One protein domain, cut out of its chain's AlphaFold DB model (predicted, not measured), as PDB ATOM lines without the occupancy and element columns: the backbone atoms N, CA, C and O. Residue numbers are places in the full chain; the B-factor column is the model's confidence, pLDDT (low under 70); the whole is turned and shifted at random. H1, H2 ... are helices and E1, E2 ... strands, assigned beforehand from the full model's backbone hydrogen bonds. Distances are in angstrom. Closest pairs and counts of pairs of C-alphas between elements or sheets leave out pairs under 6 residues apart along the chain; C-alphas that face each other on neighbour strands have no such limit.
ATOM      1  N   ARG A  17     -47.067  13.641  32.420       62.69
ATOM      2  CA  ARG A  17     -47.609  12.907  33.578       62.69
ATOM      3  C   ARG A  17     -49.128  12.717  33.475       62.69
ATOM      4  O   ARG A  17     -49.664  11.691  33.884       62.69
ATOM      5  N   MET A  18     -49.796  13.657  32.825       65.62
ATOM      6  CA  MET A  18     -51.212  13.608  32.505       65.62
ATOM      7  C   MET A  18     -51.566  12.657  31.373       65.62
ATOM      8  O   MET A  18     -52.643  12.064  31.376       65.62
ATOM      9  N   MET A  19     -50.645  12.446  30.429       66.56
ATOM     10  CA  MET A  19     -50.810  11.388  29.432       66.56
ATOM     11  C   MET A  19     -50.928  10.026  30.096       66.56
ATOM     12  O   MET A  19     -51.720   9.202  29.652       66.56
ATOM     13  N   LEU A  20     -50.129   9.784  31.141       72.81
ATOM     14  CA  LEU A  20     -50.186   8.534  31.881       72.81
ATOM     15  C   LEU A  20     -51.559   8.391  32.540       72.81
ATOM     16  O   LEU A  20     -52.195   7.361  32.353       72.81
ATOM     17  N   ALA A  21     -52.063   9.433  33.204       68.56
ATOM     18  CA  ALA A  21     -53.414   9.431  33.771       68.56
ATOM     19  C   ALA A  21     -54.495   9.157  32.705       68.56
ATOM     20  O   ALA A  21     -55.334   8.277  32.888       68.56
ATOM     21  N   ASN A  22     -54.428   9.820  31.548       70.69
ATOM     22  CA  ASN A  22     -55.354   9.595  30.433       70.69
ATOM     23  C   ASN A  22     -55.235   8.171  29.854       70.69
ATOM     24  O   ASN A  22     -56.236   7.505  29.592       70.69
ATOM     25  N   TYR A  23     -54.016   7.647  29.697       74.62
ATOM     26  CA  TYR A  23     -53.786   6.264  29.277       74.62
ATOM     27  C   TYR A  23     -54.425   5.278  30.257       74.62
ATOM     28  O   TYR A  23     -55.129   4.362  29.824       74.62
ATOM     29  N   LEU A  24     -54.230   5.480  31.562       73.19
ATOM     30  CA  LEU A  24     -54.851   4.667  32.610       73.19
ATOM     31  C   LEU A  24     -56.372   4.786  32.589       73.19
ATOM     32  O   LEU A  24     -57.050   3.787  32.805       73.19
ATOM     33  N   GLY A  25     -56.901   5.965  32.273       69.75
ATOM     34  CA  GLY A  25     -58.328   6.172  32.085       69.75
ATOM     35  C   GLY A  25     -58.909   5.376  30.921       69.75
ATOM     36  O   GLY A  25     -59.933   4.708  31.053       69.75
ATOM     37  N   ARG A  26     -58.215   5.376  29.779       74.00
ATOM     38  CA  ARG A  26     -58.668   4.700  28.551       74.00
ATOM     39  C   ARG A  26     -58.463   3.187  28.582       74.00
ATOM     40  O   ARG A  26     -59.302   2.445  28.075       74.00
ATOM     41  N   LYS A  27     -57.341   2.710  29.131       78.62
ATOM     42  CA  LYS A  27     -57.066   1.269  29.286       78.62
ATOM     43  C   LYS A  27     -57.778   0.675  30.497       78.62
ATOM     44  O   LYS A  27     -58.089  -0.519  30.470       78.62
ATOM     45  N   GLY A  28     -58.036   1.479  31.525       72.38
ATOM     46  CA  GLY A  28     -58.669   1.055  32.767       72.38
ATOM     47  C   GLY A  28     -57.969  -0.158  33.379       72.38
ATOM     48  O   GLY A  28     -56.751  -0.316  33.283       72.38
ATOM     49  N   ARG A  29     -58.763  -1.083  33.923       69.44
ATOM     50  CA  ARG A  29     -58.294  -2.345  34.532       69.44
ATOM     51  C   ARG A  29     -57.637  -3.342  33.564       69.44
ATOM     52  O   ARG A  29     -57.116  -4.357  34.009       69.44
ATOM     53  N   LYS A  30     -57.629  -3.084  32.248       78.12
ATOM     54  CA  LYS A  30     -56.925  -3.938  31.264       78.12
ATOM     55  C   LYS A  30     -55.411  -3.697  31.245       78.12
ATOM     56  O   LYS A  30     -54.699  -4.343  30.479       78.12
ATOM     57  N   THR A  31     -54.923  -2.727  32.014       79.81
ATOM     58  CA  THR A  31     -53.490  -2.498  32.202       79.81
ATOM     59  C   THR A  31     -52.882  -3.550  33.134       79.81
ATOM     60  O   THR A  31     -53.540  -4.037  34.047       79.81
ATOM     61  N   CYS A  32     -51.607  -3.889  32.932       82.00
ATOM     62  CA  CYS A  32     -50.852  -4.743  33.857       82.00
ATOM     63  C   CYS A  32     -50.371  -3.987  35.110       82.00
ATOM     64  O   CYS A  32     -49.811  -4.595  36.024       82.00
ATOM     65  N   LEU A  33     -50.568  -2.667  35.153       83.19
ATOM     66  CA  LEU A  33     -50.140  -1.814  36.255       83.19
ATOM     67  C   LEU A  33     -51.042  -2.010  37.478       83.19
ATOM     68  O   LEU A  33     -52.263  -1.902  37.388       83.19
ATOM     69  N   ARG A  34     -50.419  -2.269  38.630       85.38
ATOM     70  CA  ARG A  34     -51.101  -2.430  39.926       85.38
ATOM     71  C   ARG A  34     -51.317  -1.109  40.665       85.38
ATOM     72  O   ARG A  34     -52.200  -1.025  41.507       85.38
ATOM     73  N   GLY A  35     -50.531  -0.094  40.332       87.50
ATOM     74  CA  GLY A  35     -50.660   1.256  40.852       87.50
ATOM     75  C   GLY A  35     -49.672   2.197  40.172       87.50
ATOM     76  O   GLY A  35     -48.750   1.745  39.486       87.50
ATOM     77  N   VAL A  36     -49.880   3.498  40.337       89.25
ATOM     78  CA  VAL A  36     -49.077   4.550  39.704       89.25
ATOM     79  C   VAL A  36     -48.739   5.632  40.720       89.25
ATOM     80  O   VAL A  36     -49.571   6.009  41.534       89.25
ATOM     81  N   VAL A  37     -47.512   6.146  40.667       90.75
ATOM     82  CA  VAL A  37     -47.108   7.312  41.457       90.75
ATOM     83  C   VAL A  37     -46.691   8.419  40.509       90.75
ATOM     84  O   VAL A  37     -45.923   8.184  39.575       90.75
ATOM     85  N   VAL A  38     -47.200   9.621  40.749       89.94
ATOM     86  CA  VAL A  38     -46.851  10.822  40.001       89.94
ATOM     87  C   VAL A  38     -46.362  11.882  40.971       89.94
ATOM     88  O   VAL A  38     -47.076  12.311  41.869       89.94
ATOM     89  N   PHE A  39     -45.135  12.331  40.764       90.75
ATOM     90  CA  PHE A  39     -44.590  13.485  41.469       90.75
ATOM     91  C   PHE A  39     -44.883  14.746  40.676       90.75
ATOM     92  O   PHE A  39     -44.971  14.655  39.455       90.75
ATOM     93  N   SER A  40     -45.058  15.879  41.345       89.50
ATOM     94  CA  SER A  40     -45.197  17.244  40.815       89.50
ATOM     95  C   SER A  40     -45.896  17.326  39.464       89.50
ATOM     96  O   SER A  40     -45.335  17.772  38.457       89.50
ATOM     97  N   ALA A  41     -47.119  16.795  39.427       85.94
ATOM     98  CA  ALA A  41     -47.957  16.858  38.244       85.94
ATOM     99  C   ALA A  41     -48.318  18.318  37.964       85.94
ATOM    100  O   ALA A  41     -48.783  19.002  38.864       85.94
ATOM    101  N   GLY A  42     -48.114  18.784  36.730       83.50
ATOM    102  CA  GLY A  42     -48.630  20.079  36.286       83.50
ATOM    103  C   GLY A  42     -50.078  19.907  35.853       83.50
ATOM    104  O   GLY A  42     -50.304  19.438  34.736       83.50
ATOM    105  N   TRP A  43     -51.005  20.198  36.769       77.75
ATOM    106  CA  TRP A  43     -52.441  19.901  36.664       77.75
ATOM    107  C   TRP A  43     -53.196  20.768  35.653       77.75
ATOM    108  O   TRP A  43     -54.060  20.264  34.940       77.75
ATOM    109  N   ASP A  44     -52.814  22.038  35.545       77.50
ATOM    110  CA  ASP A  44     -53.331  22.977  34.552       77.50
ATOM    111  C   ASP A  44     -52.155  23.629  33.831       77.50
ATOM    112  O   ASP A  44     -51.369  24.370  34.422       77.50
ATOM    113  N   VAL A  45     -52.013  23.344  32.541       73.62
ATOM    114  CA  VAL A  45     -50.859  23.815  31.769       73.62
ATOM    115  C   VAL A  45     -50.881  25.322  31.529       73.62
ATOM    116  O   VAL A  45     -49.805  25.920  31.430       73.62
ATOM    117  N   PHE A  46     -52.049  25.964  31.512       74.88
ATOM    118  CA  PHE A  46     -52.125  27.420  31.427       74.88
ATOM    119  C   PHE A  46     -51.651  28.074  32.705       74.88
ATOM    120  O   PHE A  46     -50.810  28.968  32.640       74.88
ATOM    121  N   GLU A  47     -52.111  27.592  33.853       81.38
ATOM    122  CA  GLU A  47     -51.684  28.125  35.145       81.38
ATOM    123  C   GLU A  47     -50.205  27.827  35.420       81.38
ATOM    124  O   GLU A  47     -49.472  28.697  35.897       81.38
ATOM    125  N   CYS A  48     -49.721  26.639  35.040       79.69
ATOM    126  CA  CYS A  48     -48.295  26.302  35.097       79.69
ATOM    127  C   CYS A  48     -47.465  27.267  34.234       79.69
ATOM    128  O   CYS A  48     -46.459  27.815  34.689       79.69
ATOM    129  N   THR A  49     -47.910  27.530  33.003       76.38
ATOM    130  CA  THR A  49     -47.234  28.458  32.087       76.38
ATOM    131  C   THR A  49     -47.272  29.893  32.611       76.38
ATOM    132  O   THR A  49     -46.239  30.560  32.638       76.38
ATOM    133  N   ALA A  50     -48.431  30.362  33.075       80.38
ATOM    134  CA  ALA A  50     -48.606  31.703  33.625       80.38
ATOM    135  C   ALA A  50     -47.740  31.918  34.875       80.38
ATOM    136  O   ALA A  50     -47.140  32.983  35.039       80.38
ATOM    137  N   SER A  51     -47.612  30.896  35.727       83.06
ATOM    138  CA  SER A  51     -46.715  30.920  36.883       83.06
ATOM    139  C   SER A  51     -45.252  31.099  36.459       83.06
ATOM    140  O   SER A  51     -44.574  31.985  36.973       83.06
ATOM    141  N   LEU A  52     -44.789  30.357  35.446       78.50
ATOM    142  CA  LEU A  52     -43.417  30.449  34.918       78.50
ATOM    143  C   LEU A  52     -43.125  31.716  34.097       78.50
ATOM    144  O   LEU A  52     -41.966  32.003  33.779       78.50
ATOM    145  N   GLU A  53     -44.155  32.458  33.698       80.56
ATOM    146  CA  GLU A  53     -44.018  33.727  32.979       80.56
ATOM    147  C   GLU A  53     -43.952  34.945  33.914       80.56
ATOM    148  O   GLU A  53     -43.670  36.054  33.441       80.56
ATOM    149  N   LYS A  54     -44.110  34.757  35.234       82.56
ATOM    150  CA  LYS A  54     -43.865  35.809  36.236       82.56
ATOM    151  C   LYS A  54     -42.433  36.349  36.107       82.56
ATOM    152  O   LYS A  54     -41.521  35.575  35.834       82.56
ATOM    153  N   PRO A  55     -42.180  37.656  36.323       74.19
ATOM    154  CA  PRO A  55     -40.899  38.278  35.970       74.19
ATOM    155  C   PRO A  55     -39.651  37.594  36.555       74.19
ATOM    156  O   PRO A  55     -38.663  37.424  35.841       74.19
ATOM    157  N   LEU A  56     -39.705  37.174  37.823       74.12
ATOM    158  CA  LEU A  56     -38.598  36.485  38.497       74.12
ATOM    159  C   LEU A  56     -38.408  35.059  37.970       74.12
ATOM    160  O   LEU A  56     -37.301  34.693  37.584       74.12
ATOM    161  N   ASP A  57     -39.483  34.282  37.872       78.19
ATOM    162  CA  ASP A  57     -39.434  32.890  37.406       78.19
ATOM    163  C   ASP A  57     -39.068  32.801  35.918       78.19
ATOM    164  O   ASP A  57     -38.319  31.921  35.485       78.19
ATOM    165  N   ARG A  58     -39.505  33.789  35.133       73.94
ATOM    166  CA  ARG A  58     -39.127  33.949  33.731       73.94
ATOM    167  C   ARG A  58     -37.630  34.187  33.573       73.94
ATOM    168  O   ARG A  58     -37.011  33.628  32.666       73.94
ATOM    169  N   PHE A  59     -37.061  35.024  34.434       73.38
ATOM    170  CA  PHE A  59     -35.633  35.313  34.428       73.38
ATOM    171  C   PHE A  59     -34.807  34.111  34.909       73.38
ATOM    172  O   PHE A  59     -33.824  33.755  34.261       73.38
ATOM    173  N   LEU A  60     -35.224  33.464  36.000       77.44
ATOM    174  CA  LEU A  60     -34.472  32.380  36.640       77.44
ATOM    175  C   LEU A  60     -34.578  31.042  35.899       77.44
ATOM    176  O   LEU A  60     -33.579  30.337  35.762       77.44
ATOM    177  N   PHE A  61     -35.769  30.683  35.414       79.00
ATOM    178  CA  PHE A  61     -36.046  29.335  34.915       79.00
ATOM    179  C   PHE A  61     -36.361  29.302  33.424       79.00
ATOM    180  O   PHE A  61     -35.818  28.470  32.700       79.00
ATOM    181  N   ASN A  62     -37.217  30.200  32.939       79.56
ATOM    182  CA  ASN A  62     -37.837  30.049  31.620       79.56
ATOM    183  C   ASN A  62     -36.809  30.061  30.470       79.56
ATOM    184  O   ASN A  62     -36.798  29.140  29.652       79.56
ATOM    185  N   SER A  63     -35.877  31.019  30.452       77.69
ATOM    186  CA  SER A  63     -34.822  31.082  29.419       77.69
ATOM    187  C   SER A  63     -33.862  29.886  29.476       77.69
ATOM    188  O   SER A  63     -33.513  29.308  28.441       77.69
ATOM    189  N   TYR A  64     -33.448  29.493  30.685       85.00
ATOM    190  CA  TYR A  64     -32.536  28.366  30.896       85.00
ATOM    191  C   TYR A  64     -33.176  27.047  30.443       85.00
ATOM    192  O   TYR A  64     -32.609  26.324  29.627       85.00
ATOM    193  N   LEU A  65     -34.401  26.778  30.891       84.81
ATOM    194  CA  LEU A  65     -35.133  25.561  30.551       84.81
ATOM    195  C   LEU A  65     -35.507  25.494  29.074       84.81
ATOM    196  O   LEU A  65     -35.377  24.430  28.474       84.81
ATOM    197  N   THR A  66     -35.891  26.620  28.463       84.69
ATOM    198  CA  THR A  66     -36.113  26.683  27.008       84.69
ATOM    199  C   THR A  66     -34.854  26.254  26.258       84.69
ATOM    200  O   THR A  66     -34.930  25.443  25.339       84.69
ATOM    201  N   SER A  67     -33.683  26.723  26.697       87.50
ATOM    202  CA  SER A  67     -32.398  26.349  26.096       87.50
ATOM    203  C   SER A  67     -32.085  24.859  26.291       87.50
ATOM    204  O   SER A  67     -31.608  24.201  25.367       87.50
ATOM    205  N   CYS A  68     -32.398  24.285  27.459       88.44
ATOM    206  CA  CYS A  68     -32.261  22.846  27.705       88.44
ATOM    207  C   CYS A  68     -33.186  22.004  26.810       88.44
ATOM    208  O   CYS A  68     -32.750  20.994  26.250       88.44
ATOM    209  N   LEU A  69     -34.445  22.420  26.644       87.94
ATOM    210  CA  LEU A  69     -35.419  21.759  25.767       87.94
ATOM    211  C   LEU A  69     -34.970  21.814  24.302       87.94
ATOM    212  O   LEU A  69     -34.953  20.791  23.614       87.94
ATOM    213  N   GLN A  70     -34.509  22.980  23.851       90.75
ATOM    214  CA  GLN A  70     -33.919  23.166  22.527       90.75
ATOM    215  C   GLN A  70     -32.685  22.291  22.315       90.75
ATOM    216  O   GLN A  70     -32.574  21.642  21.278       90.75
ATOM    217  N   ALA A  71     -31.790  22.200  23.300       91.81
ATOM    218  CA  ALA A  71     -30.627  21.319  23.229       91.81
ATOM    219  C   ALA A  71     -31.031  19.837  23.117       91.81
ATOM    220  O   ALA A  71     -30.410  19.084  22.363       91.81
ATOM    221  N   SER A  72     -32.088  19.420  23.823       90.25
ATOM    222  CA  SER A  72     -32.636  18.061  23.734       90.25
ATOM    223  C   SER A  72     -33.179  17.750  22.335       90.25
ATOM    224  O   SER A  72     -32.827  16.722  21.752       90.25
ATOM    225  N   VAL A  73     -33.973  18.658  21.755       90.31
ATOM    226  CA  VAL A  73     -34.488  18.514  20.381       90.31
ATOM    227  C   VAL A  73     -33.352  18.534  19.370       90.31
ATOM    228  O   VAL A  73     -33.299  17.686  18.481       90.31
ATOM    229  N   HIS A  74     -32.402  19.454  19.527       91.50
ATOM    230  CA  HIS A  74     -31.283  19.595  18.608       91.50
ATOM    231  C   HIS A  74     -30.404  18.339  18.572       91.50
ATOM    232  O   HIS A  74     -30.022  17.900  17.489       91.50
ATOM    233  N   ARG A  75     -30.166  17.700  19.726       92.88
ATOM    234  CA  ARG A  75     -29.447  16.416  19.818       92.88
ATOM    235  C   ARG A  75     -30.094  15.309  18.980       92.88
ATOM    236  O   ARG A  75     -29.387  14.462  18.446       92.88
ATOM    237  N   HIS A  76     -31.418  15.326  18.850       91.62
ATOM    238  CA  HIS A  76     -32.187  14.330  18.099       91.62
ATOM    239  C   HIS A  76     -32.664  14.851  16.734       91.62
ATOM    240  O   HIS A  76     -33.508  14.217  16.092       91.62
ATOM    241  N   ARG A  77     -32.108  15.977  16.258       90.94
ATOM    242  CA  ARG A  77     -32.473  16.615  14.985       90.94
ATOM    243  C   ARG A  77     -32.530  15.637  13.800       90.94
ATOM    244  O   ARG A  77     -33.557  15.666  13.133       90.94
ATOM    245  N   PRO A  78     -31.554  14.728  13.570       92.00
ATOM    246  CA  PRO A  78     -31.572  13.847  12.392       92.00
ATOM    247  C   PRO A  78     -32.808  12.940  12.287       92.00
ATOM    248  O   PRO A  78     -33.154  12.446  11.212       92.00
ATOM    249  N   VAL A  79     -33.464  12.671  13.419       91.50
ATOM    250  CA  VAL A  79     -34.697  11.881  13.477       91.50
ATOM    251  C   VAL A  79     -35.917  12.796  13.404       91.50
ATOM    252  O   VAL A  79     -36.855  12.504  12.667       91.50
ATOM    253  N   LEU A  80     -35.902  13.900  14.152       89.62
ATOM    254  CA  LEU A  80     -37.064  14.770  14.328       89.62
ATOM    255  C   LEU A  80     -37.327  15.695  13.131       89.62
ATOM    256  O   LEU A  80     -38.486  15.999  12.864       89.62
ATOM    257  N   GLU A  81     -36.299  16.096  12.378       91.88
ATOM    258  CA  GLU A  81     -36.441  16.988  11.211       91.88
ATOM    259  C   GLU A  81     -37.256  16.377  10.066       91.88
ATOM    260  O   GLU A  81     -37.788  17.090   9.223       91.88
ATOM    261  N   LYS A  82     -37.405  15.048  10.063       90.06
ATOM    262  CA  LYS A  82     -38.245  14.323   9.103       90.06
ATOM    263  C   LYS A  82     -39.738  14.548   9.339       90.06
ATOM    264  O   LYS A  82     -40.527  14.364   8.418       90.06
ATOM    265  N   CYS A  83     -40.113  14.900  10.568       87.88
ATOM    266  CA  CYS A  83     -41.504  15.018  10.998       87.88
ATOM    267  C   CYS A  83     -41.876  16.444  11.428       87.88
ATOM    268  O   CYS A  83     -43.055  16.787  11.400       87.88
ATOM    269  N   TYR A  84     -40.902  17.264  11.838       89.38
ATOM    270  CA  TYR A  84     -41.138  18.569  12.460       89.38
ATOM    271  C   TYR A  84     -40.165  19.638  11.945       89.38
ATOM    272  O   TYR A  84     -38.994  19.357  11.693       89.38
ATOM    273  N   ASP A  85     -40.628  20.889  11.868       90.94
ATOM    274  CA  ASP A  85     -39.789  22.048  11.533       90.94
ATOM    275  C   ASP A  85     -38.923  22.457  12.737       90.94
ATOM    276  O   ASP A  85     -39.296  23.294  13.564       90.94
ATOM    277  N   ILE A  86     -37.742  21.846  12.846       92.62
ATOM    278  CA  ILE A  86     -36.821  22.091  13.963       92.62
ATOM    279  C   ILE A  86     -36.299  23.531  13.960       92.62
ATOM    280  O   ILE A  86     -36.086  24.100  15.031       92.62
ATOM    281  N   ASP A  87     -36.129  24.160  12.798       92.75
ATOM    282  CA  ASP A  87     -35.651  25.543  12.724       92.75
ATOM    283  C   ASP A  87     -36.679  26.524  13.305       92.75
ATOM    284  O   ASP A  87     -36.312  27.518  13.942       92.75
ATOM    285  N   HIS A  88     -37.973  26.232  13.160       90.19
ATOM    286  CA  HIS A  88     -39.036  26.980  13.826       90.19
ATOM    287  C   HIS A  88     -39.028  26.791  15.355       90.19
ATOM    288  O   HIS A  88     -39.160  27.771  16.103       90.19
ATOM    289  N   VAL A  89     -38.803  25.561  15.828       89.38
ATOM    290  CA  VAL A  89     -38.711  25.220  17.262       89.38
ATOM    291  C   VAL A  89     -37.544  25.941  17.941       89.38
ATOM    292  O   VAL A  89     -37.699  26.515  19.023       89.38
ATOM    293  N   MET A  90     -36.384  26.008  17.281       92.75
ATOM    294  CA  MET A  90     -35.186  26.672  17.815       92.75
ATOM    295  C   MET A  90     -35.336  28.197  17.959       92.75
ATOM    296  O   MET A  90     -34.535  28.838  18.634       92.75
ATOM    297  N   LYS A  91     -36.377  28.804  17.376       92.50
ATOM    298  CA  LYS A  91     -36.688  30.232  17.561       92.50
ATOM    299  C   LYS A  91     -37.498  30.509  18.836       92.50
ATOM    300  O   LYS A  91     -37.905  31.657  19.037       92.50
ATOM    301  N   ALA A  92     -37.854  29.493  19.623       86.94
ATOM    302  CA  ALA A  92     -38.590  29.683  20.871       86.94
ATOM    303  C   ALA A  92     -37.714  30.400  21.909       86.94
ATOM    304  O   ALA A  92     -36.541  30.076  22.074       86.94
ATOM    305  N   LYS A  93     -38.278  31.393  22.600       84.94
ATOM    306  CA  LYS A  93     -37.602  32.130  23.684       84.94
ATOM    307  C   LYS A  93     -38.178  31.824  25.060       84.94
ATOM    308  O   LYS A  93     -37.614  32.256  26.060       84.94
ATOM    309  N   THR A  94     -39.316  31.140  25.097       81.56
ATOM    310  CA  THR A  94     -39.975  30.718  26.325       81.56
ATOM    311  C   THR A  94     -40.447  29.276  26.209       81.56
ATOM    312  O   THR A  94     -40.663  28.787  25.096       81.56
ATOM    313  N   ILE A  95     -40.663  28.623  27.353       80.12
ATOM    314  CA  ILE A  95     -41.208  27.258  27.431       80.12
ATOM    315  C   ILE A  95     -42.542  27.193  26.687       80.12
ATOM    316  O   ILE A  95     -42.733  26.317  25.856       80.12
ATOM    317  N   ARG A  96     -43.404  28.198  26.875       78.56
ATOM    318  CA  ARG A  96     -44.665  28.332  26.143       78.56
ATOM    319  C   ARG A  96     -44.478  28.288  24.627       78.56
ATOM    320  O   ARG A  96     -45.138  27.520  23.941       78.56
ATOM    321  N   GLN A  97     -43.556  29.097  24.100       80.56
ATOM    322  CA  GLN A  97     -43.278  29.117  22.662       80.56
ATOM    323  C   GLN A  97     -42.687  27.794  22.181       80.56
ATOM    324  O   GLN A  97     -42.911  27.409  21.039       80.56
ATOM    325  N   PHE A  98     -41.901  27.114  23.014       84.31
ATOM    326  CA  PHE A  98     -41.381  25.796  22.684       84.31
ATOM    327  C   PHE A  98     -42.519  24.767  22.625       84.31
ATOM    328  O   PHE A  98     -42.605  24.008  21.660       84.31
ATOM    329  N   ASP A  99     -43.439  24.794  23.587       78.94
ATOM    330  CA  ASP A  99     -44.583  23.888  23.633       78.94
ATOM    331  C   ASP A  99     -45.558  24.110  22.473       78.94
ATOM    332  O   ASP A  99     -45.987  23.146  21.836       78.94
ATOM    333  N   GLU A 100     -45.849  25.364  22.125       77.12
ATOM    334  CA  GLU A 100     -46.675  25.728  20.963       77.12
ATOM    335  C   GLU A 100     -46.057  25.255  19.635       77.12
ATOM    336  O   GLU A 100     -46.778  24.918  18.698       77.12
ATOM    337  N   ARG A 101     -44.723  25.215  19.537       82.44
ATOM    338  CA  ARG A 101     -44.010  24.908  18.284       82.44
ATOM    339  C   ARG A 101     -43.562  23.463  18.149       82.44
ATOM    340  O   ARG A 101     -43.258  23.041  17.037       82.44
ATOM    341  N   PHE A 102     -43.458  22.732  19.253       83.25
ATOM    342  CA  PHE A 102     -42.940  21.368  19.256       83.25
ATOM    343  C   PHE A 102     -43.821  20.423  20.056       83.25
ATOM    344  O   PHE A 102     -44.429  19.532  19.473       83.25
ATOM    345  N   THR A 103     -43.915  20.615  21.375       75.69
ATOM    346  CA  THR A 103     -44.557  19.662  22.292       75.69
ATOM    347  C   THR A 103     -46.015  19.392  21.904       75.69
ATOM    348  O   THR A 103     -46.402  18.243  21.712       75.69
ATOM    349  N   SER A 104     -46.821  20.437  21.719       71.62
ATOM    350  CA  SER A 104     -48.242  20.303  21.367       71.62
ATOM    351  C   SER A 104     -48.459  19.579  20.032       71.62
ATOM    352  O   SER A 104     -49.335  18.720  19.932       71.62
ATOM    353  N   ILE A 105     -47.621  19.863  19.032       76.25
ATOM    354  CA  ILE A 105     -47.677  19.242  17.703       76.25
ATOM    355  C   ILE A 105     -47.235  17.780  17.775       76.25
ATOM    356  O   ILE A 105     -47.929  16.903  17.266       76.25
ATOM    357  N   MET A 106     -46.100  17.515  18.429       76.38
ATOM    358  CA  MET A 106     -45.512  16.180  18.548       76.38
ATOM    359  C   MET A 106     -46.480  15.191  19.185       76.38
ATOM    360  O   MET A 106     -46.522  14.020  18.807       76.38
ATOM    361  N   PHE A 107     -47.246  15.657  20.162       69.00
ATOM    362  CA  PHE A 107     -48.135  14.791  20.902       69.00
ATOM    363  C   PHE A 107     -49.609  14.868  20.476       69.00
ATOM    364  O   PHE A 107     -50.393  14.012  20.885       69.00
ATOM    365  N   GLY A 108     -49.985  15.842  19.639       59.38
ATOM    366  CA  GLY A 108     -51.291  15.905  18.975       59.38
ATOM    367  C   GLY A 108     -52.488  15.831  19.927       59.38
ATOM    368  O   GLY A 108     -53.466  15.141  19.631       59.38
ATOM    369  N   TYR A 109     -52.399  16.457  21.103       54.62
ATOM    370  CA  TYR A 109     -53.360  16.182  22.168       54.62
ATOM    371  C   TYR A 109     -54.745  16.794  21.923       54.62
ATOM    372  O   TYR A 109     -54.855  17.998  21.690       54.62
ATOM    373  N   PRO A 110     -55.822  16.004  22.078       46.69
ATOM    374  CA  PRO A 110     -57.151  16.542  22.317       46.69
ATOM    375  C   PRO A 110     -57.264  17.074  23.755       46.69
ATOM    376  O   PRO A 110     -56.780  16.443  24.696       46.69
ATOM    377  N   THR A 111     -57.960  18.201  23.918       48.75
ATOM    378  CA  THR A 111     -58.459  18.703  25.206       48.75
ATOM    379  C   THR A 111     -59.367  17.664  25.828       48.75
ATOM    380  O   THR A 111     -60.454  17.394  25.311       48.75
ATOM    381  N   ASN A 112     -58.930  17.067  26.922       45.84
ATOM    382  CA  ASN A 112     -59.850  16.391  27.810       45.84
ATOM    383  C   ASN A 112     -59.379  16.682  29.226       45.84
ATOM    384  O   ASN A 112     -58.389  16.103  29.656       45.84
ATOM    385  N   ASP A 113     -60.035  17.620  29.902       55.78
ATOM    386  CA  ASP A 113     -59.699  18.027  31.270       55.78
ATOM    387  C   ASP A 113     -60.183  16.992  32.317       55.78
ATOM    388  O   ASP A 113     -59.874  17.101  33.501       55.78
ATOM    389  N   ASP A 114     -60.859  15.921  31.876       60.34
ATOM    390  CA  ASP A 114     -61.571  14.963  32.737       60.34
ATOM    391  C   ASP A 114     -60.809  13.660  33.047       60.34
ATOM    392  O   ASP A 114     -61.383  12.706  33.584       60.34
ATOM    393  N   TYR A 115     -59.514  13.552  32.726       67.50
ATOM    394  CA  TYR A 115     -58.784  12.285  32.921       67.50
ATOM    395  C   TYR A 115     -58.779  11.821  34.383       67.50
ATOM    396  O   TYR A 115     -58.773  10.611  34.613       67.50
ATOM    397  N   TYR A 116     -58.875  12.733  35.355       69.62
ATOM    398  CA  TYR A 116     -58.985  12.411  36.783       69.62
ATOM    399  C   TYR A 116     -60.137  11.464  37.089       69.62
ATOM    400  O   TYR A 116     -59.958  10.495  37.817       69.62
ATOM    401  N   TYR A 117     -61.302  11.705  36.494       70.06
ATOM    402  CA  TYR A 117     -62.501  10.902  36.725       70.06
ATOM    403  C   TYR A 117     -62.390   9.507  36.124       70.06
ATOM    404  O   TYR A 117     -63.013   8.558  36.591       70.06
ATOM    405  N   SER A 118     -61.571   9.376  35.083       73.94
ATOM    406  CA  SER A 118     -61.434   8.132  34.339       73.94
ATOM    407  C   SER A 118     -60.415   7.159  34.931       73.94
ATOM    408  O   SER A 118     -60.448   5.988  34.566       73.94
ATOM    409  N   VAL A 119     -59.522   7.585  35.835       81.31
ATOM    410  CA  VAL A 119     -58.475   6.707  36.388       81.31
ATOM    411  C   VAL A 119     -59.095   5.563  37.202       81.31
ATOM    412  O   VAL A 119     -59.769   5.789  38.202       81.31
ATOM    413  N   GLN A 120     -58.835   4.319  36.787       82.69
ATOM    414  CA  GLN A 120     -59.386   3.104  37.417       82.69
ATOM    415  C   GLN A 120     -58.351   2.266  38.176       82.69
ATOM    416  O   GLN A 120     -58.686   1.190  38.671       82.69
ATOM    417  N   VAL A 121     -57.092   2.704  38.214       85.56
ATOM    418  CA  VAL A 121     -56.032   2.049  38.990       85.56
ATOM    419  C   VAL A 121     -55.594   2.958  40.132       85.56
ATOM    420  O   VAL A 121     -55.597   4.174  39.938       85.56
ATOM    421  N   PRO A 122     -55.177   2.406  41.284       89.69
ATOM    422  CA  PRO A 122     -54.665   3.204  42.389       89.69
ATOM    423  C   PRO A 122     -53.543   4.134  41.925       89.69
ATOM    424  O   PRO A 122     -52.533   3.679  41.382       89.69
ATOM    425  N   MET A 123     -53.710   5.432  42.130       90.12
ATOM    426  CA  MET A 123     -52.754   6.442  41.709       90.12
ATOM    427  C   MET A 123     -52.525   7.449  42.831       90.12
ATOM    428  O   MET A 123     -53.457   8.096  43.300       90.12
ATOM    429  N   LEU A 124     -51.267   7.595  43.238       92.69
ATOM    430  CA  LEU A 124     -50.838   8.586  44.215       92.69
ATOM    431  C   LEU A 124     -50.147   9.746  43.507       92.69
ATOM    432  O   LEU A 124     -49.181   9.547  42.773       92.69
ATOM    433  N   CYS A 125     -50.613  10.958  43.772       92.31
ATOM    434  CA  CYS A 125     -50.018  12.180  43.266       92.31
ATOM    435  C   CYS A 125     -49.425  12.980  44.423       92.31
ATOM    436  O   CYS A 125     -50.123  13.264  45.393       92.31
ATOM    437  N   LEU A 126     -48.145  13.332  44.332       93.69
ATOM    438  CA  LEU A 126     -47.444  14.138  45.328       93.69
ATOM    439  C   LEU A 126     -47.005  15.459  44.694       93.69
ATOM    440  O   LEU A 126     -46.196  15.452  43.771       93.69
ATOM    441  N   ASN A 127     -47.498  16.579  45.214       93.88
ATOM    442  CA  ASN A 127     -47.152  17.934  44.785       93.88
ATOM    443  C   ASN A 127     -46.649  18.763  45.975       93.88
ATOM    444  O   ASN A 127     -46.962  18.464  47.126       93.88
ATOM    445  N   ALA A 128     -45.899  19.826  45.694       93.62
ATOM    446  CA  ALA A 128     -45.494  20.809  46.692       93.62
ATOM    447  C   ALA A 128     -46.211  22.143  46.445       93.62
ATOM    448  O   ALA A 128     -46.366  22.567  45.301       93.62
ATOM    449  N   ALA A 129     -46.647  22.811  47.511       92.12
ATOM    450  CA  ALA A 129     -47.339  24.095  47.424       92.12
ATOM    451  C   ALA A 129     -46.415  25.243  46.972       92.12
ATOM    452  O   ALA A 129     -46.904  26.236  46.434       92.12
ATOM    453  N   ASP A 130     -45.101  25.099  47.170       90.19
ATOM    454  CA  ASP A 130     -44.058  26.035  46.731       90.19
ATOM    455  C   ASP A 130     -43.487  25.722  45.332       90.19
ATOM    456  O   ASP A 130     -42.480  26.301  44.922       90.19
ATOM    457  N   ASP A 131     -44.122  24.821  44.574       89.38
ATOM    458  CA  ASP A 131     -43.718  24.484  43.211       89.38
ATOM    459  C   ASP A 131     -44.129  25.573  42.202       89.38
ATOM    460  O   ASP A 131     -45.301  25.735  41.858       89.38
ATOM    461  N   VAL A 132     -43.141  26.291  41.659       83.50
ATOM    462  CA  VAL A 132     -43.358  27.336  40.639       83.50
ATOM    463  C   VAL A 132     -43.842  26.785  39.292       83.50
ATOM    464  O   VAL A 132     -44.434  27.536  38.514       83.50
ATOM    465  N   PHE A 133     -43.620  25.493  39.023       83.00
ATOM    466  CA  PHE A 133     -44.037  24.803  37.797       83.00
ATOM    467  C   PHE A 133     -45.426  24.180  37.908       83.00
ATOM    468  O   PHE A 133     -46.021  23.883  36.880       83.00
ATOM    469  N   SER A 134     -45.925  23.955  39.123       86.31
ATOM    470  CA  SER A 134     -47.261  23.425  39.400       86.31
ATOM    471  C   SER A 134     -47.876  24.232  40.544       86.31
ATOM    472  O   SER A 134     -47.875  23.768  41.690       86.31
ATOM    473  N   PRO A 135     -48.400  25.434  40.262       87.00
ATOM    474  CA  PRO A 135     -48.837  26.335  41.312       87.00
ATOM    475  C   PRO A 135     -49.996  25.733  42.118       87.00
ATOM    476  O   PRO A 135     -50.895  25.100  41.568       87.00
ATOM    477  N   SER A 136     -49.983  25.960  43.434       88.19
ATOM    478  CA  SER A 136     -50.925  25.341  44.380       88.19
ATOM    479  C   SER A 136     -52.403  25.562  44.021       88.19
ATOM    480  O   SER A 136     -53.216  24.651  44.154       88.19
ATOM    481  N   HIS A 137     -52.759  26.741  43.493       87.00
ATOM    482  CA  HIS A 137     -54.138  27.064  43.101       87.00
ATOM    483  C   HIS A 137     -54.640  26.283  41.882       87.00
ATOM    484  O   HIS A 137     -55.847  26.200  41.680       87.00
ATOM    485  N   ALA A 138     -53.736  25.709  41.085       86.50
ATOM    486  CA  ALA A 138     -54.067  24.899  39.917       86.50
ATOM    487  C   ALA A 138     -54.267  23.413  40.252       86.50
ATOM    488  O   ALA A 138     -54.621  22.625  39.379       86.50
ATOM    489  N   ILE A 139     -54.011  23.000  41.497       88.44
ATOM    490  CA  ILE A 139     -54.135  21.601  41.911       88.44
ATOM    491  C   ILE A 139     -55.631  21.253  42.095       88.44
ATOM    492  O   ILE A 139     -56.306  21.876  42.918       88.44
ATOM    493  N   PRO A 140     -56.175  20.233  41.401       86.94
ATOM    494  CA  PRO A 140     -57.608  19.965  41.324       86.94
ATOM    495  C   PRO A 140     -58.071  19.095  42.500       86.94
ATOM    496  O   PRO A 140     -58.533  17.965  42.330       86.94
ATOM    497  N   VAL A 141     -57.942  19.625  43.718       89.75
ATOM    498  CA  VAL A 141     -58.251  18.916  44.973       89.75
ATOM    499  C   VAL A 141     -59.668  18.334  44.963       89.75
ATOM    500  O   VAL A 141     -59.860  17.176  45.331       89.75
ATOM    501  N   GLU A 142     -60.656  19.103  44.505       88.88
ATOM    502  CA  GLU A 142     -62.054  18.660  44.486       88.88
ATOM    503  C   GLU A 142     -62.324  17.573  43.439       88.88
ATOM    504  O   GLU A 142     -63.065  16.634  43.722       88.88
ATOM    505  N   ALA A 143     -61.685  17.635  42.267       84.25
ATOM    506  CA  ALA A 143     -61.825  16.586  41.255       84.25
ATOM    507  C   ALA A 143     -61.181  15.272  41.723       84.25
ATOM    508  O   ALA A 143     -61.759  14.201  41.548       84.25
ATOM    509  N   VAL A 144     -60.015  15.346  42.381       87.19
ATOM    510  CA  VAL A 144     -59.339  14.159  42.924       87.19
ATOM    511  C   VAL A 144     -60.177  13.484  44.012       87.19
ATOM    512  O   VAL A 144     -60.314  12.264  43.989       87.19
ATOM    513  N   LYS A 145     -60.811  14.250  44.911       88.94
ATOM    514  CA  LYS A 145     -61.696  13.700  45.960       88.94
ATOM    515  C   LYS A 145     -62.858  12.865  45.414       88.94
ATOM    516  O   LYS A 145     -63.366  12.002  46.124       88.94
ATOM    517  N   GLN A 146     -63.298  13.128  44.185       89.31
ATOM    518  CA  GLN A 146     -64.414  12.415  43.563       89.31
ATOM    519  C   GLN A 146     -64.015  11.036  43.012       89.31
ATOM    520  O   GLN A 146     -64.900  10.231  42.728       89.31
ATOM    521  N   ASN A 147     -62.717  10.730  42.880       87.38
ATOM    522  CA  ASN A 147     -62.251   9.426  42.413       87.38
ATOM    523  C   ASN A 147     -61.592   8.621  43.551       87.38
ATOM    524  O   ASN A 147     -60.494   8.973  43.983       87.38
ATOM    525  N   PRO A 148     -62.176   7.486  43.984       88.94
ATOM    526  CA  PRO A 148     -61.622   6.671  45.069       88.94
ATOM    527  C   PRO A 148     -60.282   5.999  44.728       88.94
ATOM    528  O   PRO A 148     -59.584   5.533  45.625       88.94
ATOM    529  N   ASN A 149     -59.907   5.934  43.447       88.06
ATOM    530  CA  ASN A 149     -58.615   5.399  43.019       88.06
ATOM    531  C   ASN A 149     -57.495   6.444  43.066       88.06
ATOM    532  O   ASN A 149     -56.337   6.087  42.856       88.06
ATOM    533  N   LEU A 150     -57.814   7.719  43.306       89.75
ATOM    534  CA  LEU A 150     -56.832   8.793  43.362       89.75
ATOM    535  C   LEU A 150     -56.556   9.206  44.806       89.75
ATOM    536  O   LEU A 150     -57.463   9.463  45.591       89.75
ATOM    537  N   ALA A 151     -55.276   9.338  45.133       92.25
ATOM    538  CA  ALA A 151     -54.810   9.975  46.351       92.25
ATOM    539  C   ALA A 151     -53.936  11.175  45.981       92.25
ATOM    540  O   ALA A 151     -53.065  11.074  45.117       92.25
ATOM    541  N   LEU A 152     -54.155  12.306  46.648       93.25
ATOM    542  CA  LEU A 152     -53.375  13.526  46.464       93.25
ATOM    543  C   LEU A 152     -52.718  13.922  47.783       93.25
ATOM    544  O   LEU A 152     -53.386  14.077  48.803       93.25
ATOM    545  N   LEU A 153     -51.405  14.100  47.737       94.38
ATOM    546  CA  LEU A 153     -50.567  14.525  48.845       94.38
ATOM    547  C   LEU A 153     -49.927  15.861  48.474       94.38
ATOM    548  O   LEU A 153     -49.205  15.950  47.482       94.38
ATOM    549  N   ILE A 154     -50.205  16.902  49.257       94.25
ATOM    550  CA  ILE A 154     -49.646  18.238  49.039       94.25
ATOM    551  C   ILE A 154     -48.758  18.585  50.230       94.25
ATOM    552  O   ILE A 154     -49.238  18.647  51.363       94.25
ATOM    553  N   THR A 155     -47.467  18.801  49.990       93.94
ATOM    554  CA  THR A 155     -46.528  19.276  51.015       93.94
ATOM    555  C   THR A 155     -46.442  20.800  50.999       93.94
ATOM    556  O   THR A 155     -46.609  21.426  49.955       93.94
ATOM    557  N   CYS A 156     -46.141  21.425  52.142       90.69
ATOM    558  CA  CYS A 156     -45.875  22.870  52.179       90.69
ATOM    559  C   CYS A 156     -44.631  23.238  51.358       90.69
ATOM    560  O   CYS A 156     -44.613  24.276  50.704       90.69
ATOM    561  N   HIS A 157     -43.617  22.366  51.402       89.69
ATOM    562  CA  HIS A 157     -42.330  22.558  50.747       89.69
ATOM    563  C   HIS A 157     -41.880  21.312  49.994       89.69
ATOM    564  O   HIS A 157     -42.179  20.180  50.392       89.69
ATOM    565  N   GLY A 158     -41.123  21.528  48.926       87.25
ATOM    566  CA  GLY A 158     -40.510  20.466  48.131       87.25
ATOM    567  C   GLY A 158     -40.023  20.930  46.762       87.25
ATOM    568  O   GLY A 158     -39.163  20.268  46.174       87.25
ATOM    569  N   GLY A 159     -40.526  22.066  46.268       87.31
ATOM    570  CA  GLY A 159     -40.305  22.510  44.897       87.31
ATOM    571  C   GLY A 159     -40.764  21.465  43.871       87.31
ATOM    572  O   GLY A 159     -41.483  20.520  44.190       87.31
ATOM    573  N   HIS A 160     -40.308  21.596  42.623       84.94
ATOM    574  CA  HIS A 160     -40.790  20.723  41.548       84.94
ATOM    575  C   HIS A 160     -40.299  19.275  41.628       84.94
ATOM    576  O   HIS A 160     -40.993  18.365  41.196       84.94
ATOM    577  N   ILE A 161     -39.093  19.021  42.130       83.00
ATOM    578  CA  ILE A 161     -38.520  17.660  42.192       83.00
ATOM    579  C   ILE A 161     -37.650  17.441  43.435       83.00
ATOM    580  O   ILE A 161     -36.972  16.425  43.533       83.00
ATOM    581  N   GLY A 162     -37.609  18.413  44.350       83.12
ATOM    582  CA  GLY A 162     -36.663  18.409  45.459       83.12
ATOM    583  C   GLY A 162     -37.102  17.472  46.572       83.12
ATOM    584  O   GLY A 162     -36.385  16.534  46.898       83.12
ATOM    585  N   PHE A 163     -38.270  17.742  47.167       87.62
ATOM    586  CA  PHE A 163     -38.838  16.985  48.293       87.62
ATOM    587  C   PHE A 163     -37.789  16.609  49.359       87.62
ATOM    588  O   PHE A 163     -37.803  15.508  49.912       87.62
ATOM    589  N   LEU A 164     -36.833  17.510  49.601       87.44
ATOM    590  CA  LEU A 164     -35.673  17.251  50.445       87.44
ATOM    591  C   LEU A 164     -36.090  17.200  51.914       87.44
ATOM    592  O   LEU A 164     -36.949  17.965  52.351       87.44
ATOM    593  N   GLU A 165     -35.450  16.321  52.681       81.50
ATOM    594  CA  GLU A 165     -35.732  16.149  54.104       81.50
ATOM    595  C   GLU A 165     -34.486  16.324  54.965       81.50
ATOM    596  O   GLU A 165     -33.373  15.947  54.589       81.50
ATOM    597  N   GLY A 166     -34.712  16.847  56.171       78.94
ATOM    598  CA  GLY A 166     -33.680  17.043  57.178       78.94
ATOM    599  C   GLY A 166     -32.742  18.217  56.892       78.94
ATOM    600  O   GLY A 166     -32.791  18.874  55.858       78.94
ATOM    601  N   LEU A 167     -31.856  18.471  57.855       74.31
ATOM    602  CA  LEU A 167     -30.832  19.518  57.766       74.31
ATOM    603  C   LEU A 167     -29.695  19.150  56.798       74.31
ATOM    604  O   LEU A 167     -28.945  20.023  56.371       74.31
ATOM    605  N   TRP A 168     -29.556  17.862  56.463       77.81
ATOM    606  CA  TRP A 168     -28.495  17.348  55.599       77.81
ATOM    607  C   TRP A 168     -29.059  16.403  54.524       77.81
ATOM    608  O   TRP A 168     -29.060  15.181  54.701       77.81
ATOM    609  N   PRO A 169     -29.536  16.943  53.391       70.56
ATOM    610  CA  PRO A 169     -30.284  16.191  52.387       70.56
ATOM    611  C   PRO A 169     -29.354  15.395  51.453       70.56
ATOM    612  O   PRO A 169     -29.241  15.679  50.265       70.56
ATOM    613  N   ARG A 170     -28.619  14.418  51.999       67.00
ATOM    614  CA  ARG A 170     -27.674  13.562  51.245       67.00
ATOM    615  C   ARG A 170     -28.151  12.126  51.025       67.00
ATOM    616  O   ARG A 170     -27.431  11.351  50.404       67.00
ATOM    617  N   GLN A 171     -29.307  11.761  51.570       71.81
ATOM    618  CA  GLN A 171     -29.816  10.391  51.540       71.81
ATOM    619  C   GLN A 171     -31.141  10.316  50.769       71.81
ATOM    620  O   GLN A 171     -31.184  10.646  49.591       71.81
ATOM    621  N   SER A 172     -32.202   9.872  51.445       78.31
ATOM    622  CA  SER A 172     -33.549   9.689  50.921       78.31
ATOM    623  C   SER A 172     -34.328  10.995  50.989       78.31
ATOM    624  O   SER A 172     -34.322  11.677  52.015       78.31
ATOM    625  N   THR A 173     -35.041  11.306  49.916       88.62
ATOM    626  CA  THR A 173     -36.028  12.386  49.879       88.62
ATOM    627  C   THR A 173     -37.379  11.906  50.423       88.62
ATOM    628  O   THR A 173     -37.621  10.700  50.570       88.62
ATOM    629  N   TYR A 174     -38.290  12.846  50.680       89.75
ATOM    630  CA  TYR A 174     -39.677  12.544  51.037       89.75
ATOM    631  C   TYR A 174     -40.364  11.758  49.921       89.75
ATOM    632  O   TYR A 174     -41.080  10.791  50.183       89.75
ATOM    633  N   MET A 175     -40.063  12.125  48.674       90.81
ATOM    634  CA  MET A 175     -40.514  11.440  47.468       90.81
ATOM    635  C   MET A 175     -40.158   9.944  47.494       90.81
ATOM    636  O   MET A 175     -41.027   9.108  47.242       90.81
ATOM    637  N   ASP A 176     -38.928   9.595  47.884       89.75
ATOM    638  CA  ASP A 176     -38.471   8.198  47.964       89.75
ATOM    639  C   ASP A 176     -39.214   7.399  49.045       89.75
ATOM    640  O   ASP A 176     -39.611   6.249  48.822       89.75
ATOM    641  N   ARG A 177     -39.449   8.000  50.222       90.94
ATOM    642  CA  ARG A 177     -40.226   7.346  51.292       90.94
ATOM    643  C   ARG A 177     -41.668   7.109  50.877       90.94
ATOM    644  O   ARG A 177     -42.171   6.004  51.070       90.94
ATOM    645  N   VAL A 178     -42.313   8.126  50.310       92.19
ATOM    646  CA  VAL A 178     -43.701   8.042  49.846       92.19
ATOM    647  C   VAL A 178     -43.833   6.985  48.754       92.19
ATOM    648  O   VAL A 178     -44.724   6.140  48.827       92.19
ATOM    649  N   PHE A 179     -42.906   6.965  47.791       92.00
ATOM    650  CA  PHE A 179     -42.856   5.923  46.769       92.00
ATOM    651  C   PHE A 179     -42.766   4.526  47.388       92.00
ATOM    652  O   PHE A 179     -43.563   3.652  47.050       92.00
ATOM    653  N   LYS A 180     -41.831   4.320  48.326       91.88
ATOM    654  CA  LYS A 180     -41.636   3.027  48.993       91.88
ATOM    655  C   LYS A 180     -42.892   2.575  49.739       91.88
ATOM    656  O   LYS A 180     -43.287   1.421  49.601       91.88
ATOM    657  N   GLN A 181     -43.521   3.471  50.498       92.50
ATOM    658  CA  GLN A 181     -44.748   3.180  51.246       92.50
ATOM    659  C   GLN A 181     -45.904   2.814  50.316       92.50
ATOM    660  O   GLN A 181     -46.588   1.818  50.545       92.50
ATOM    661  N   PHE A 182     -46.094   3.584  49.243       92.81
ATOM    662  CA  PHE A 182     -47.147   3.312  48.273       92.81
ATOM    663  C   PHE A 182     -46.911   1.995  47.532       92.81
ATOM    664  O   PHE A 182     -47.818   1.172  47.438       92.81
ATOM    665  N   ALA A 183     -45.689   1.758  47.049       91.56
ATOM    666  CA  ALA A 183     -45.337   0.519  46.365       91.56
ATOM    667  C   ALA A 183     -45.550  -0.700  47.273       91.56
ATOM    668  O   ALA A 183     -46.153  -1.683  46.846       91.56
ATOM    669  N   GLN A 184     -45.119  -0.617  48.535       92.44
ATOM    670  CA  GLN A 184     -45.343  -1.670  49.523       92.44
ATOM    671  C   GLN A 184     -46.842  -1.921  49.744       92.44
ATOM    672  O   GLN A 184     -47.284  -3.062  49.640       92.44
ATOM    673  N   ALA A 185     -47.638  -0.868  49.951       90.62
ATOM    674  CA  ALA A 185     -49.083  -0.991  50.142       90.62
ATOM    675  C   ALA A 185     -49.788  -1.619  48.927       90.62
ATOM    676  O   ALA A 185     -50.635  -2.494  49.093       90.62
ATOM    677  N   VAL A 186     -49.418  -1.224  47.705       88.94
ATOM    678  CA  VAL A 186     -49.978  -1.786  46.464       88.94
ATOM    679  C   VAL A 186     -49.608  -3.260  46.289       88.94
ATOM    680  O   VAL A 186     -50.426  -4.036  45.798       88.94
ATOM    681  N   ILE A 187     -48.401  -3.667  46.687       87.50
ATOM    682  CA  ILE A 187     -47.962  -5.068  46.608       87.50
ATOM    683  C   ILE A 187     -48.678  -5.920  47.665       87.50
ATOM    684  O   ILE A 187     -49.205  -6.980  47.335       87.50
ATOM    685  N   GLU A 188     -48.736  -5.454  48.913       87.06
ATOM    686  CA  GLU A 188     -49.322  -6.198  50.036       87.06
ATOM    687  C   GLU A 188     -50.852  -6.275  49.966       87.06
ATOM    688  O   GLU A 188     -51.437  -7.314  50.268       87.06
ATOM    689  N   GLN A 189     -51.512  -5.189  49.555       80.44
ATOM    690  CA  GLN A 189     -52.975  -5.103  49.464       80.44
ATOM    691  C   GLN A 189     -53.493  -5.346  48.039       80.44
ATOM    692  O   GLN A 189     -54.697  -5.274  47.801       80.44
ATOM    693  N   GLY A 190     -52.612  -5.645  47.079       66.19
ATOM    694  CA  GLY A 190     -52.959  -5.779  45.661       66.19
ATOM    695  C   GLY A 190     -53.967  -6.886  45.340       66.19
ATOM    696  O   GLY A 190     -54.584  -6.836  44.276       66.19
ATOM    697  N   SER A 191     -54.149  -7.859  46.239       60.19
ATOM    698  CA  SER A 191     -55.230  -8.854  46.195       60.19
ATOM    699  C   SER A 191     -56.564  -8.272  46.676       60.19
ATOM    700  O   SER A 191     -57.548  -8.351  45.955       60.19
ATOM    701  N   ARG A 192     -56.589  -7.582  47.823       59.94
ATOM    702  CA  ARG A 192     -57.801  -6.957  48.397       59.94
ATOM    703  C   ARG A 192     -58.337  -5.771  47.593       59.94
ATOM    704  O   ARG A 192     -59.533  -5.510  47.607       59.94
ATOM    705  N   LEU A 193     -57.474  -5.053  46.875       56.91
ATOM    706  CA  LEU A 193     -57.882  -3.962  45.980       56.91
ATOM    707  C   LEU A 193     -58.654  -4.462  44.745       56.91
ATOM    708  O   LEU A 193     -59.340  -3.670  44.105       56.91
ATOM    709  N   GLN A 194     -58.568  -5.758  44.412       54.44
ATOM    710  CA  GLN A 194     -59.424  -6.367  43.386       54.44
ATOM    711  C   GLN A 194     -60.849  -6.628  43.897       54.44
ATOM    712  O   GLN A 194     -61.766  -6.646  43.082       54.44
ATOM    713  N   ASP A 195     -61.026  -6.762  45.217       47.03
ATOM    714  CA  ASP A 195     -62.284  -7.153  45.870       47.03
ATOM    715  C   ASP A 195     -63.141  -5.958  46.338       47.03
ATOM    716  O   ASP A 195     -64.289  -6.137  46.730       47.03
TER     717      ASP A 195
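Overview. This is residues 17 to 195 of the 197 residues of the protein "Abhydrolase domain containing 3" of Salarias fasciatus (UniProt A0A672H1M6). The model has two lobes: a small parallel sheet, E1 E2 E3, with the long helix H9 over one face and the short H8 on the other, and a helical lobe in which H3, H5 and H6 pack together. H2 leads from E1 into the helical lobe, and residues 108 to 114 lead back from H6 to H7. The printed part has 179 residues with nine named helices and three named strands, in the order H1 E1 H2 H3 H4 H5 H6 H7 E2 H8 E3 H9, and is mostly helix. It is compact, with a radius of gyration of the C-alphas of 18.2 A and spans of 53 by 43 by 30 A.

Arrangement. H1, residues 17 to 30, only grazes the sheet of E1, residues 36 to 39, E2, residues 123 to 128, and E3, residues 150 to 155. E1 and E2 are parallel at 8 degrees, with N 38 and O 124 2.8 A apart; E2 and E3 are parallel at 18 degrees, with N 125 and O 151 2.8 A apart, both within hydrogen-bond range. H2, residues 45 to 52, touches H3, residues 55 to 75, only at the corner; the closest C-alphas, of Leu 52 and Arg 58, are 5.7 A apart. H3 has a kink of 37 degrees near residue 62, and its residues 62 to 70 touch residues 95 to 98 of H6, residues 95 to 107, the same way at a steep tilt of 39 degrees; the closest C-alphas, of Thr 66 and Ile 95, are 5.1 A apart. H4, residues 77 to 80, is close but not clearly touching H3. H5, residues 86 to 89, touches H6, closest at the C-alphas of Val 89 and Arg 101, 5.4 A. H7, residues 115 to 118, touches H1, closest at the C-alphas of Gly 25 and Ser 118, 4.3 A. H8, residues 141 to 145, has a height over the sheet of 7.7 A. On the opposite face H9, residues 174 to 188, lies over E1 and E2 at a height of 9.6 A, along the strands. In H2, H8 and H9 every O i to N i+4 pair is within hydrogen-bond range; H1 has 8 of 10, H3 15 of 17 and H6 7 of 9, and H4, H5 and H7 are too short for such a pair.

Along the chain. H1 begins at C-alpha 17, (-47.609, 12.907, 33.578), and measures 19.4 A. H3 measures 29.5 A, H6 15.7 A, E2 16.9 A and E3 16.6 A. H9 measures 21.1 A and ends at C-alpha 188, (-49.322, -6.198, 50.036).

Size, cuts and confidence. The C-alphas of Asp 87 and Asp 195 are farthest apart, 53.6 A. The printed part has no cut. The links E2 to H8 and E3 to H9 are long, with 12 and 18 residues. Mean pLDDT of the printed part is 81.9; among the residues under 70 are 107 to 116 and 190 to 195.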